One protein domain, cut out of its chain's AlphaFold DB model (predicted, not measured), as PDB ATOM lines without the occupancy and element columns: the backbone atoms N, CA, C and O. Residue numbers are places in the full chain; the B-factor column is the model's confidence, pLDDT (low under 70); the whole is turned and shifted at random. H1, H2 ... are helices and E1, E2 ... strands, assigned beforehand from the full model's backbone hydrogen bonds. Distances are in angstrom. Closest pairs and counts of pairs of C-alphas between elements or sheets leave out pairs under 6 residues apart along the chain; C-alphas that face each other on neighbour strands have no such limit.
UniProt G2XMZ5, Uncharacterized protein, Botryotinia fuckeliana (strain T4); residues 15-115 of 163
ATOM      1  N   VAL A  15     122.322  72.523  95.164       93.75
ATOM      2  CA  VAL A  15     121.655  73.597  95.897       93.75
ATOM      3  C   VAL A  15     121.475  73.157  97.341       93.75
ATOM      4  O   VAL A  15     120.939  72.075  97.604       93.75
ATOM      5  N   ILE A  16     121.950  73.989  98.264       94.56
ATOM      6  CA  ILE A  16     121.726  73.829  99.698       94.56
ATOM      7  C   ILE A  16     120.460  74.601 100.057       94.56
ATOM      8  O   ILE A  16     120.334  75.781  99.729       94.56
ATOM      9  N   PHE A  17     119.527  73.921 100.709       95.00
ATOM     10  CA  PHE A  17     118.268  74.477 101.173       95.00
ATOM     11  C   PHE A  17     118.236  74.505 102.696       95.00
ATOM     12  O   PHE A  17     118.441  73.476 103.342       95.00
ATOM     13  N   ASP A  18     117.866  75.650 103.244       93.81
ATOM     14  CA  ASP A  18     117.427  75.788 104.619       93.81
ATOM     15  C   ASP A  18     115.967  75.366 104.733       93.81
ATOM     16  O   ASP A  18     115.076  75.965 104.132       93.81
ATOM     17  N   ALA A  19     115.726  74.306 105.502       93.00
ATOM     18  CA  ALA A  19     114.408  73.752 105.772       93.00
ATOM     19  C   ALA A  19     114.044  74.016 107.238       93.00
ATOM     20  O   ALA A  19     114.350  73.218 108.130       93.00
ATOM     21  N   ARG A  20     113.390  75.151 107.485       91.56
ATOM     22  CA  ARG A  20     113.032  75.599 108.836       91.56
ATOM     23  C   ARG A  20     111.803  74.851 109.335       91.56
ATOM     24  O   ARG A  20     110.797  74.773 108.631       91.56
ATOM     25  N   LEU A  21     111.879  74.306 110.542       91.06
ATOM     26  CA  LEU A  21     110.767  73.662 111.228       91.06
ATOM     27  C   LEU A  21     109.895  74.699 111.936       91.06
ATOM     28  O   LEU A  21     110.401  75.678 112.478       91.06
ATOM     29  N   ARG A  22     108.585  74.451 111.980       88.00
ATOM     30  CA  ARG A  22     107.627  75.322 112.666       88.00
ATOM     31  C   ARG A  22     107.883  75.360 114.178       88.00
ATOM     32  O   ARG A  22     108.232  74.333 114.757       88.00
ATOM     33  N   PRO A  23     107.559  76.470 114.865       84.19
ATOM     34  CA  PRO A  23     107.847  76.627 116.296       84.19
ATOM     35  C   PRO A  23     107.195  75.587 117.219       84.19
ATOM     36  O   PRO A  23     107.723  75.298 118.290       84.19
ATOM     37  N   PHE A  24     106.045  75.027 116.826       83.94
ATOM     38  CA  PHE A  24     105.330  74.025 117.627       83.94
ATOM     39  C   PHE A  24     105.905  72.610 117.510       83.94
ATOM     40  O   PHE A  24     105.446  71.717 118.218       83.94
ATOM     41  N   VAL A  25     106.844  72.385 116.589       84.12
ATOM     42  CA  VAL A  25     107.567  71.118 116.470       84.12
ATOM     43  C   VAL A  25     108.440  70.955 117.719       84.12
ATOM     44  O   VAL A  25     109.084  71.913 118.140       84.12
ATOM     45  N   GLU A  26     108.416  69.788 118.360       78.62
ATOM     46  CA  GLU A  26     109.108  69.571 119.640       78.62
ATOM     47  C   GLU A  26     110.641  69.649 119.473       78.62
ATOM     48  O   GLU A  26     111.180  69.283 118.427       78.62
ATOM     49  N   ASP A  27     111.347  70.182 120.479       71.56
ATOM     50  CA  ASP A  27     112.813  70.368 120.427       71.56
ATOM     51  C   ASP A  27     113.586  69.050 120.570       71.56
ATOM     52  O   ASP A  27     114.718  68.932 120.107       71.56
ATOM     53  N   ASP A  28     112.975  68.040 121.184       70.88
ATOM     54  CA  ASP A  28     113.531  66.703 121.382       70.88
ATOM     55  C   ASP A  28     113.330  65.782 120.171       70.88
ATOM     56  O   ASP A  28     113.458  64.562 120.308       70.88
ATOM     57  N   LEU A  29     113.056  66.361 118.990       71.00
ATOM     58  CA  LEU A  29     112.843  65.620 117.752       71.00
ATOM     59  C   LEU A  29     113.928  64.566 117.570       71.00
ATOM     60  O   LEU A  29     115.128  64.865 117.494       71.00
ATOM     61  N   ASP A  30     113.504  63.311 117.482       78.31
ATOM     62  CA  ASP A  30     114.467  62.243 117.352       78.31
ATOM     63  C   ASP A  30     115.124  62.287 115.958       78.31
ATOM     64  O   ASP A  30     114.652  62.882 114.979       78.31
ATOM     65  N   CYS A  31     116.269  61.618 115.842       77.69
ATOM     66  CA  CYS A  31     116.975  61.533 114.569       77.69
ATOM     67  C   CYS A  31     116.109  60.896 113.458       77.69
ATOM     68  O   CYS A  31     116.380  61.108 112.273       77.69
ATOM     69  N   ASN A  32     115.090  60.102 113.800       83.62
ATOM     70  CA  ASN A  32     114.210  59.459 112.829       83.62
ATOM     71  C   ASN A  32     113.207  60.448 112.236       83.62
ATOM     72  O   ASN A  32     112.995  60.405 111.025       83.62
ATOM     73  N   ASP A  33     112.652  61.354 113.032       82.31
ATOM     74  CA  ASP A  33     111.714  62.386 112.596       82.31
ATOM     75  C   ASP A  33     112.395  63.404 111.672       82.31
ATOM     76  O   ASP A  33     111.863  63.745 110.606       82.31
ATOM     77  N   LEU A  34     113.631  63.802 111.994       82.56
ATOM     78  CA  LEU A  34     114.454  64.628 111.101       82.56
ATOM     79  C   LEU A  34     114.745  63.903 109.781       82.56
ATOM     80  O   LEU A  34     114.569  64.466 108.698       82.56
ATOM     81  N   LYS A  35     115.124  62.619 109.841       84.81
ATOM     82  CA  LYS A  35     115.338  61.791 108.641       84.81
ATOM     83  C   LYS A  35     114.064  61.614 107.821       84.81
ATOM     84  O   LYS A  35     114.133  61.614 106.592       84.81
ATOM     85  N   ALA A  36     112.914  61.448 108.469       85.81
ATOM     86  CA  ALA A  36     111.625  61.311 107.805       85.81
ATOM     87  C   ALA A  36     111.259  62.604 107.072       85.81
ATOM     88  O   ALA A  36     110.886  62.553 105.899       85.81
ATOM     89  N   THR A  37     111.459  63.753 107.721       86.31
ATOM     90  CA  THR A  37     111.241  65.082 107.138       86.31
ATOM     91  C   THR A  37     112.168  65.319 105.945       86.31
ATOM     92  O   THR A  37     111.697  65.626 104.850       86.31
ATOM     93  N   HIS A  38     113.470  65.055 106.101       88.19
ATOM     94  CA  HIS A  38     114.444  65.139 105.011       88.19
ATOM     95  C   HIS A  38     114.061  64.237 103.829       88.19
ATOM     96  O   HIS A  38     114.103  64.652 102.669       88.19
ATOM     97  N   LYS A  39     113.673  62.984 104.097       88.19
ATOM     98  CA  LYS A  39     113.248  62.037 103.057       88.19
ATOM     99  C   LYS A  39     111.993  62.523 102.335       88.19
ATOM    100  O   LYS A  39     111.905  62.373 101.119       88.19
ATOM    101  N   ALA A  40     111.037  63.094 103.062       88.56
ATOM    102  CA  ALA A  40     109.810  63.617 102.483       88.56
ATOM    103  C   ALA A  40     110.080  64.838 101.586       88.56
ATOM    104  O   ALA A  40     109.586  64.867 100.461       88.56
ATOM    105  N   LEU A  41     110.943  65.768 102.012       90.19
ATOM    106  CA  LEU A  41     111.417  66.887 101.181       90.19
ATOM    107  C   LEU A  41     112.150  66.396  99.930       90.19
ATOM    108  O   LEU A  41     111.847  66.824  98.818       90.19
ATOM    109  N   SER A  42     113.053  65.427 100.096       89.50
ATOM    110  CA  SER A  42     113.794  64.819  98.984       89.50
ATOM    111  C   SER A  42     112.874  64.133  97.974       89.50
ATOM    112  O   SER A  42     113.162  64.126  96.786       89.50
ATOM    113  N   ALA A  43     111.768  63.540  98.423       89.12
ATOM    114  CA  ALA A  43     110.787  62.937  97.527       89.12
ATOM    115  C   ALA A  43     109.904  63.989  96.839       89.12
ATOM    116  O   ALA A  43     109.553  63.820  95.676       89.12
ATOM    117  N   LEU A  44     109.537  65.057  97.552       89.50
ATOM    118  CA  LEU A  44     108.715  66.146  97.030       89.50
ATOM    119  C   LEU A  44     109.437  66.920  95.922       89.50
ATOM    120  O   LEU A  44     108.871  67.099  94.850       89.50
ATOM    121  N   ILE A  45     110.690  67.318  96.158       89.75
ATOM    122  CA  ILE A  45     111.495  68.142  95.238       89.75
ATOM    123  C   ILE A  45     111.765  67.441  93.892       89.75
ATOM    124  O   ILE A  45     112.063  68.086  92.894       89.75
ATOM    125  N   GLN A  46     111.671  66.107  93.867       88.75
ATOM    126  CA  GLN A  46     111.899  65.274  92.684       88.75
ATOM    127  C   GLN A  46     110.617  65.031  91.870       88.75
ATOM    128  O   GLN A  46     110.641  64.253  90.913       88.75
ATOM    129  N   LYS A  47     109.482  65.635  92.247       90.31
ATOM    130  CA  LYS A  47     108.226  65.429  91.520       90.31
ATOM    131  C   LYS A  47     108.186  66.236  90.228       90.31
ATOM    132  O   LYS A  47     108.564  67.405  90.238       90.31
ATOM    133  N   PRO A  48     107.626  65.664  89.146       90.50
ATOM    134  CA  PRO A  48     107.487  66.373  87.876       90.50
ATOM    135  C   PRO A  48     106.674  67.669  87.979       90.50
ATOM    136  O   PRO A  48     106.917  68.606  87.236       90.50
ATOM    137  N   GLU A  49     105.714  67.738  88.905       92.56
ATOM    138  CA  GLU A  49     104.826  68.897  89.108       92.56
ATOM    139  C   GLU A  49     105.556  70.154  89.599       92.56
ATOM    140  O   GLU A  49     105.065  71.267  89.423       92.56
ATOM    141  N   VAL A  50     106.715  69.973  90.235       91.69
ATOM    142  CA  VAL A  50     107.501  71.057  90.837       91.69
ATOM    143  C   VAL A  50     108.855  71.233  90.158       91.69
ATOM    144  O   VAL A  50     109.634  72.095  90.553       91.69
ATOM    145  N   GLU A  51     109.157  70.432  89.134       92.44
ATOM    146  CA  GLU A  51     110.496  70.345  88.547       92.44
ATOM    147  C   GLU A  51     110.971  71.669  87.925       92.44
ATOM    148  O   GLU A  51     112.174  71.919  87.865       92.44
ATOM    149  N   ASP A  52     110.033  72.516  87.494       93.12
ATOM    150  CA  ASP A  52     110.249  73.801  86.827       93.12
ATOM    151  C   ASP A  52     110.332  74.996  87.795       93.12
ATOM    152  O   ASP A  52     110.556  76.127  87.354       93.12
ATOM    153  N   ILE A  53     110.175  74.775  89.107       93.19
ATOM    154  CA  ILE A  53     110.379  75.829  90.107       93.19
ATOM    155  C   ILE A  53     111.837  76.286  90.050       93.19
ATOM    156  O   ILE A  53     112.771  75.485  90.146       93.19
ATOM    157  N   ILE A  54     112.025  77.596  89.899       92.06
ATOM    158  CA  ILE A  54     113.341  78.226  89.820       92.06
ATOM    159  C   ILE A  54     113.932  78.326  91.228       92.06
ATOM    160  O   ILE A  54     113.295  78.843  92.144       92.06
ATOM    161  N   CYS A  55     115.171  77.866  91.386       91.38
ATOM    162  CA  CYS A  55     115.961  78.044  92.597       91.38
ATOM    163  C   CYS A  55     116.530  79.462  92.616       91.38
ATOM    164  O   CYS A  55     117.537  79.735  91.960       91.38
ATOM    165  N   ILE A  56     115.886  80.360  93.357       90.44
ATOM    166  CA  ILE A  56     116.411  81.700  93.609       90.44
ATOM    167  C   ILE A  56     116.897  81.733  95.053       90.44
ATOM    168  O   ILE A  56     116.132  81.428  95.965       90.44
ATOM    169  N   VAL A  57     118.176  82.060  95.234       90.81
ATOM    170  CA  VAL A  57     118.796  82.154  96.559       90.81
ATOM    171  C   VAL A  57     118.057  83.202  97.398       90.81
ATOM    172  O   VAL A  57     117.619  84.218  96.858       90.81
ATOM    173  N   ASP A  58     117.862  82.899  98.677       90.44
ATOM    174  CA  ASP A  58     117.181  83.711  99.696       90.44
ATOM    175  C   ASP A  58     115.673  83.915  99.471       90.44
ATOM    176  O   ASP A  58     115.019  84.676 100.185       90.44
ATOM    177  N   ILE A  59     115.077  83.209  98.501       92.06
ATOM    178  CA  ILE A  59     113.631  83.237  98.261       92.06
ATOM    179  C   ILE A  59     112.996  81.946  98.764       92.06
ATOM    180  O   ILE A  59     113.323  80.857  98.297       92.06
ATOM    181  N   ASP A  60     112.028  82.075  99.671       93.06
ATOM    182  CA  ASP A  60     111.229  80.944 100.138       93.06
ATOM    183  C   ASP A  60     110.402  80.347  98.989       93.06
ATOM    184  O   ASP A  60     109.475  80.971  98.460       93.06
ATOM    185  N   ILE A  61     110.742  79.118  98.597       92.88
ATOM    186  CA  ILE A  61     110.058  78.385  97.524       92.88
ATOM    187  C   ILE A  61     108.910  77.519  98.053       92.88
ATOM    188  O   ILE A  61     108.192  76.898  97.264       92.88
ATOM    189  N   LEU A  62     108.705  77.475  99.373       90.06
ATOM    190  CA  LEU A  62     107.668  76.661  99.993       90.06
ATOM    191  C   LEU A  62     106.250  76.958  99.490       90.06
ATOM    192  O   LEU A  62     105.527  76.002  99.197       90.06
ATOM    193  N   PRO A  63     105.830  78.231  99.320       90.56
ATOM    194  CA  PRO A  63     104.496  78.537  98.810       90.56
ATOM    195  C   PRO A  63     104.261  77.978  97.402       90.56
ATOM    196  O   PRO A  63     103.166  77.511  97.101       90.56
ATOM    197  N   LEU A  64     105.299  77.963  96.557       91.50
ATOM    198  CA  LEU A  64     105.222  77.423  95.197       91.50
ATOM    199  C   LEU A  64     105.098  75.897  95.205       91.50
ATOM    200  O   LEU A  64     104.326  75.340  94.426       91.50
ATOM    201  N   LEU A  65     105.822  75.218  96.100       89.31
ATOM    202  CA  LEU A  65     105.676  73.774  96.299       89.31
ATOM    203  C   LEU A  65     104.265  73.416  96.780       89.31
ATOM    204  O   LEU A  65     103.681  72.447  96.298       89.31
ATOM    205  N   ALA A  66     103.714  74.221  97.692       87.19
ATOM    206  CA  ALA A  66     102.376  74.043  98.243       87.19
ATOM    207  C   ALA A  66     101.258  74.261  97.218       87.19
ATOM    208  O   ALA A  66     100.234  73.586  97.279       87.19
ATOM    209  N   GLU A  67     101.448  75.197  96.289       89.38
ATOM    210  CA  GLU A  67     100.497  75.462  95.208       89.38
ATOM    211  C   GLU A  67     100.502  74.352  94.149       89.38
ATOM    212  O   GLU A  67      99.457  74.025  93.590       89.38
ATOM    213  N   ARG A  68     101.679  73.785  93.856       88.88
ATOM    214  CA  ARG A  68     101.873  72.911  92.691       88.88
ATOM    215  C   ARG A  68     101.768  71.421  92.975       88.88
ATOM    216  O   ARG A  68     101.523  70.677  92.032       88.88
ATOM    217  N   SER A  69     101.966  70.977  94.217       84.19
ATOM    218  CA  SER A  69     101.940  69.550  94.547       84.19
ATOM    219  C   SER A  69     100.916  69.222  95.624       84.19
ATOM    220  O   SER A  69     101.040  69.659  96.767       84.19
ATOM    221  N   ASP A  70      99.961  68.352  95.295       79.12
ATOM    222  CA  ASP A  70      98.968  67.834  96.249       79.12
ATOM    223  C   ASP A  70      99.629  67.103  97.427       79.12
ATOM    224  O   ASP A  70      99.144  67.106  98.563       79.12
ATOM    225  N   ASP A  71     100.796  66.517  97.172       77.06
ATOM    226  CA  ASP A  71     101.571  65.802  98.171       77.06
ATOM    227  C   ASP A  71     102.310  66.730  99.149       77.06
ATOM    228  O   ASP A  71     102.861  66.252 100.144       77.06
ATOM    229  N   TRP A  72     102.311  68.047  98.917       76.25
ATOM    230  CA  TRP A  72     102.668  69.004  99.961       76.25
ATOM    231  C   TRP A  72     101.784  68.804 101.195       76.25
ATOM    232  O   TRP A  72     102.275  68.778 102.323       76.25
ATOM    233  N   GLY A  73     100.487  68.557 100.972       64.94
ATOM    234  CA  GLY A  73      99.496  68.282 102.010       64.94
ATOM    235  C   GLY A  73      99.717  66.971 102.774       64.94
ATOM    236  O   GLY A  73      98.962  66.673 103.705       64.94
ATOM    237  N   VAL A  74     100.742  66.176 102.430       66.94
ATOM    238  CA  VAL A  74     101.144  65.020 103.236       66.94
ATOM    239  C   VAL A  74     101.552  65.514 104.619       66.94
ATOM    240  O   VAL A  74     102.458  66.331 104.775       66.94
ATOM    241  N   LYS A  75     100.867  64.974 105.636       62.53
ATOM    242  CA  LYS A  75     100.887  65.446 107.027       62.53
ATOM    243  C   LYS A  75     102.275  65.798 107.563       62.53
ATOM    244  O   LYS A  75     102.383  66.766 108.288       62.53
ATOM    245  N   SER A  76     103.330  65.062 107.227       66.62
ATOM    246  CA  SER A  76     104.662  65.338 107.779       66.62
ATOM    247  C   SER A  76     105.307  66.617 107.243       66.62
ATOM    248  O   SER A  76     106.015  67.276 107.988       66.62
ATOM    249  N   VAL A  77     105.102  66.981 105.972       69.88
ATOM    250  CA  VAL A  77     105.827  68.117 105.374       69.88
ATOM    251  C   VAL A  77     105.089  69.424 105.640       69.88
ATOM    252  O   VAL A  77     105.659  70.324 106.250       69.88
ATOM    253  N   ALA A  78     103.802  69.497 105.284       72.06
ATOM    254  CA  ALA A  78     102.994  70.692 105.525       72.06
ATOM    255  C   ALA A  78     102.882  71.067 107.012       72.06
ATOM    256  O   ALA A  78     102.831  72.259 107.334       72.06
ATOM    257  N   LEU A  79     102.833  70.076 107.916       77.81
ATOM    258  CA  LEU A  79     102.741  70.355 109.351       77.81
ATOM    259  C   LEU A  79     104.083  70.752 109.956       77.81
ATOM    260  O   LEU A  79     104.069  71.546 110.882       77.81
ATOM    261  N   ASN A  80     105.218  70.254 109.466       86.94
ATOM    262  CA  ASN A  80     106.482  70.466 110.172       86.94
ATOM    263  C   ASN A  80     107.312  71.605 109.590       86.94
ATOM    264  O   ASN A  80     108.011  72.255 110.352       86.94
ATOM    265  N   ILE A  81     107.248  71.860 108.282       90.12
ATOM    266  CA  ILE A  81     108.093  72.869 107.632       90.12
ATOM    267  C   ILE A  81     107.397  74.236 107.626       90.12
ATOM    268  O   ILE A  81     106.224  74.356 107.261       90.12
ATOM    269  N   GLU A  82     108.136  75.257 108.048       91.12
ATOM    270  CA  GLU A  82     107.766  76.672 108.016       91.12
ATOM    271  C   GLU A  82     108.237  77.359 106.735       91.12
ATOM    272  O   GLU A  82     107.448  78.064 106.115       91.12
ATOM    273  N   ALA A  83     109.490  77.125 106.337       91.75
ATOM    274  CA  ALA A  83     110.113  77.738 105.166       91.75
ATOM    275  C   ALA A  83     111.081  76.759 104.489       91.75
ATOM    276  O   ALA A  83     111.679  75.907 105.156       91.75
ATOM    277  N   LEU A  84     111.247  76.900 103.171       93.69
ATOM    278  CA  LEU A  84     112.264  76.191 102.398       93.69
ATOM    279  C   LEU A  84     112.983  77.175 101.479       93.69
ATOM    280  O   LEU A  84     112.465  77.556 100.429       93.69
ATOM    281  N   ILE A  85     114.189  77.563 101.872       94.06
ATOM    282  CA  ILE A  85     114.927  78.662 101.252       94.06
ATOM    283  C   ILE A  85     116.212  78.100 100.640       94.06
ATOM    284  O   ILE A  85     117.011  77.511 101.365       94.06
ATOM    285  N   PRO A  86     116.455  78.235  99.328       93.75
ATOM    286  CA  PRO A  86     117.772  77.977  98.761       93.75
ATOM    287  C   PRO A  86     118.756  79.009  99.323       93.75
ATOM    288  O   PRO A  86     118.533  80.199  99.146       93.75
ATOM    289  N   ILE A  87     119.838  78.580  99.966       92.56
ATOM    290  CA  ILE A  87     120.830  79.490 100.575       92.56
ATOM    291  C   ILE A  87     122.167  79.482  99.833       92.56
ATOM    292  O   ILE A  87     122.932  80.440  99.869       92.56
ATOM    293  N   GLU A  88     122.462  78.407  99.101       91.88
ATOM    294  CA  GLU A  88     123.711  78.308  98.357       91.88
ATOM    295  C   GLU A  88     123.548  77.464  97.097       91.88
ATOM    296  O   GLU A  88     122.873  76.437  97.090       91.88
ATOM    297  N   ILE A  89     124.213  77.896  96.023       90.50
ATOM    298  CA  ILE A  89     124.361  77.133  94.783       90.50
ATOM    299  C   ILE A  89     125.847  76.840  94.603       90.50
ATOM    300  O   ILE A  89     126.643  77.754  94.358       90.50
ATOM    301  N   ILE A  90     126.196  75.564  94.693       90.56
ATOM    302  CA  ILE A  90     127.533  75.026  94.479       90.56
ATOM    303  C   ILE A  90     127.605  74.554  93.026       90.56
ATOM    304  O   ILE A  90     126.930  73.601  92.624       90.56
ATOM    305  N   ALA A  91     128.397  75.263  92.221       88.00
ATOM    306  CA  ALA A  91     128.640  74.903  90.831       88.00
ATOM    307  C   ALA A  91     129.431  73.590  90.733       88.00
ATOM    308  O   ALA A  91     130.109  73.176  91.671       88.00
ATOM    309  N   VAL A  92     129.355  72.945  89.573       86.69
ATOM    310  CA  VAL A  92     130.290  71.870  89.228       86.69
ATOM    311  C   VAL A  92     131.671  72.488  89.007       86.69
ATOM    312  O   VAL A  92     131.754  73.575  88.432       86.69
ATOM    313  N   ASP A  93     132.729  71.799  89.437       79.75
ATOM    314  CA  ASP A  93     134.121  72.229  89.253       79.75
ATOM    315  C   ASP A  93     134.375  72.760  87.827       79.75
ATOM    316  O   ASP A  93     133.901  72.195  86.837       79.75
ATOM    317  N   ASP A  94     135.116  73.868  87.739       74.81
ATOM    318  CA  ASP A  94     135.465  74.583  86.503       74.81
ATOM    319  C   ASP A  94     134.290  75.208  85.713       74.81
ATOM    320  O   ASP A  94     134.493  75.685  84.591       74.81
ATOM    321  N   GLN A  95     133.074  75.270  86.276       78.12
ATOM    322  CA  GLN A  95     131.937  75.989  85.682       78.12
ATOM    323  C   GLN A  95     131.646  77.326  86.377       78.12
ATOM    324  O   GLN A  95     131.767  77.469  87.593       78.12
ATOM    325  N   GLU A  96     131.218  78.317  85.589       79.88
ATOM    326  CA  GLU A  96     130.669  79.563  86.126       79.88
ATOM    327  C   GLU A  96     129.387  79.273  86.920       79.88
ATOM    328  O   GLU A  96     128.600  78.394  86.554       79.88
ATOM    329  N   LYS A  97     129.176  80.004  88.023       78.94
ATOM    330  CA  LYS A  97     128.015  79.806  88.896       78.94
ATOM    331  C   LYS A  97     126.720  80.022  88.093       78.94
ATOM    332  O   LYS A  97     126.513  81.127  87.585       78.94
ATOM    333  N   PRO A  98     125.839  79.013  87.979       79.00
ATOM    334  CA  PRO A  98     124.627  79.153  87.188       79.00
ATOM    335  C   PRO A  98     123.664  80.157  87.834       79.00
ATOM    336  O   PRO A  98     123.478  80.147  89.050       79.00
ATOM    337  N   THR A  99     123.017  80.990  87.019       77.69
ATOM    338  CA  THR A  99     122.055  82.014  87.473       77.69
ATOM    339  C   THR A  99     120.594  81.593  87.337       77.69
ATOM    340  O   THR A  99     119.732  82.138  88.020       77.69
ATOM    341  N   HIS A 100     120.302  80.620  86.473       83.50
ATOM    342  CA  HIS A 100     118.953  80.122  86.223       83.50
ATOM    343  C   HIS A 100     118.947  78.599  86.341       83.50
ATOM    344  O   HIS A 100     119.252  77.900  85.377       83.50
ATOM    345  N   LEU A 101     118.625  78.097  87.533       90.06
ATOM    346  CA  LEU A 101     118.480  76.669  87.803       90.06
ATOM    347  C   LEU A 101     117.049  76.366  88.215       90.06
ATOM    348  O   LEU A 101     116.464  77.105  89.005       90.06
ATOM    349  N   THR A 102     116.508  75.267  87.707       93.06
ATOM    350  CA  THR A 102     115.251  74.702  88.200       93.06
ATOM    351  C   THR A 102     115.523  73.513  89.117       93.06
ATOM    352  O   THR A 102     116.624  72.959  89.105       93.06
ATOM    353  N   LEU A 103     114.530  73.081  89.899       92.50
ATOM    354  CA  LEU A 103     114.653  71.893  90.758       92.50
ATOM    355  C   LEU A 103     115.074  70.635  89.982       92.50
ATOM    356  O   LEU A 103     115.803  69.790  90.503       92.50
ATOM    357  N   ARG A 104     114.692  70.537  88.705       90.75
ATOM    358  CA  ARG A 104     115.114  69.463  87.799       90.75
ATOM    359  C   ARG A 104     116.621  69.425  87.547       90.75
ATOM    360  O   ARG A 104     117.191  68.343  87.347       90.75
ATOM    361  N   ASP A 105     117.264  70.583  87.509       89.56
ATOM    362  CA  ASP A 105     118.641  70.741  87.036       89.56
ATOM    363  C   ASP A 105     119.680  70.518  88.136       89.56
ATOM    364  O   ASP A 105     120.875  70.458  87.853       89.56
ATOM    365  N   VAL A 106     119.238  70.351  89.384       91.06
ATOM    366  CA  VAL A 106     120.108  70.396  90.561       91.06
ATOM    367  C   VAL A 106     120.093  69.103  91.367       91.06
ATOM    368  O   VAL A 106     119.201  68.258  91.245       91.06
ATOM    369  N   LEU A 107     121.114  68.943  92.204       92.00
ATOM    370  CA  LEU A 107     121.063  68.091  93.387       92.00
ATOM    371  C   LEU A 107     120.621  68.944  94.573       92.00
ATOM    372  O   LEU A 107     121.127  70.046  94.754       92.00
ATOM    373  N   SER A 108     119.709  68.437  95.394       92.69
ATOM    374  CA  SER A 108     119.212  69.151  96.573       92.69
ATOM    375  C   SER A 108     119.824  68.570  97.845       92.69
ATOM    376  O   SER A 108     119.758  67.360  98.058       92.69
ATOM    377  N   HIS A 109     120.371  69.428  98.700       93.81
ATOM    378  CA  HIS A 109     120.716  69.104 100.085       93.81
ATOM    379  C   HIS A 109     119.873  69.954 101.029       93.81
ATOM    380  O   HIS A 109     119.678  71.136 100.771       93.81
ATOM    381  N   PHE A 110     119.395  69.360 102.121       93.00
ATOM    382  CA  PHE A 110     118.518  70.034 103.075       93.00
ATOM    383  C   PHE A 110     119.177  70.122 104.451       93.00
ATOM    384  O   PHE A 110     119.467  69.093 105.068       93.00
ATOM    385  N   CYS A 111     119.344  71.340 104.954       91.25
ATOM    386  CA  CYS A 111     119.633  71.624 106.352       91.25
ATOM    387  C   CYS A 111     118.297  71.779 107.087       91.25
ATOM    388  O   CYS A 111     117.655  72.822 107.002       91.25
ATOM    389  N   VAL A 112     117.850  70.721 107.767       90.06
ATOM    390  CA  VAL A 112     116.595  70.732 108.536       90.06
ATOM    391  C   VAL A 112     116.893  71.124 109.979       90.06
ATOM    392  O   VAL A 112     117.655  70.426 110.646       90.06
ATOM    393  N   TYR A 113     116.290  72.205 110.465       87.44
ATOM    394  CA  TYR A 113     116.489  72.690 111.833       87.44
ATOM    395  C   TYR A 113     115.263  73.438 112.353       87.44
ATOM    396  O   TYR A 113     114.416  73.879 111.579       87.44
ATOM    397  N   LYS A 114     115.182  73.605 113.673       87.75
ATOM    398  CA  LYS A 114     114.201  74.460 114.343       87.75
ATOM    399  C   LYS A 114     114.920  75.669 114.932       87.75
ATOM    400  O   LYS A 114     116.005  75.512 115.477       87.75
ATOM    401  N   MET A 115     114.318  76.849 114.812       87.44
ATOM    402  CA  MET A 115     114.814  78.051 115.479       87.44
ATOM    403  C   MET A 115     114.357  78.065 116.942       87.44
ATOM    404  O   MET A 115     113.173  77.888 117.233       87.44
TER     405      MET A 115
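This is residues 15 to 115 of the 163 residues of an uncharacterized protein of Botryotinia fuckeliana (strain T4) (UniProt G2XMZ5). What is the main picture? A strongly twisted ribbon of three strands has the long helix H1 running slantwise over one face, mainly over E3, while the short helices H2, H3 and H4 follow one another in a small cluster that grazes the sheet through H2 and H4 and comes back to H1 at H4. The long link from E2 to E3, residues 91 to 106, reaches out to 26 A from the mean of the C-alphas. What are the parts and the size? The printed part has 101 residues with four named helices and three named strands, in the chain order E1 H1 H2 H3 H4 E2 E3; the class is mixed, helices and strands, and the mixed sheet runs E2, E1, E3. It is compact, with a radius of gyration of the C-alphas of 13.6 A, and elongated, spanning 42 by 26 by 20 A.

Where are the strands? E1 is residues 15 to 21, 18.8 A long, beginning at C-alpha 15 (121.655, 73.597, 95.897). E2 is residues 81 to 90, 23.6 A, and E3 is residues 107 to 114, 23.0 A, ending at C-alpha 114 (114.201, 74.460, 114.343). Where are the helices? H1 is residues 31 to 44, 19.9 A, beginning at C-alpha 31 (116.975, 61.533, 114.569). H2 is residues 62 to 68, 10.0 A, H3 residues 70 to 73, 5.8 A, and H4 residues 75 to 80, 8.1 A.

How do the strands pair? Inner strand E1 is parallel to E3 at 25 degrees, with N 17 and O 109 at 2.8 A, and antiparallel to E2 at 160 degrees, with N 18 and O 85 at 2.8 A. How is H1 placed? H1 is on the sheet at a height over the sheet of 9.0 A; it lies over E3, at 39 degrees on the local plane, slantwise to the strands, and only just not over E2, on which 2 of its C-alphas fall. Its closest C-alphas to E3 are those of His 38 and Phe 110, 6.7 A apart. How do the short helices stand? H1 touches H4 with residues 37 to 41 alone, about perpendicular at 74 degrees, the closest C-alphas being those of Thr 37 and Val 77, 6.5 A apart. H2 and H3 only just touch, only at the corner, with 3 pairs of C-alphas within 8 A, the closest those of Ala 66 and Trp 72 at 5.3 A; H2 only grazes the sheet with residues 62 to 65, H4 with 77 to 80. What of the helix backbones? In H1, H2 and H4 every O i to N i+4 pair is within hydrogen-bond range; H3 is too short for such a pair.

How far does it reach? The two C-alphas farthest apart, those of Phe 24 and Asp 94, are 43.3 A apart. Which links are long, and is there a cut? The links H1 to H2 and E2 to E3 are long, and the printed part has no cut. Where is confidence low? The model's pLDDT is under 70 at residues 73 to 77, against a mean of 86.4 for the printed part.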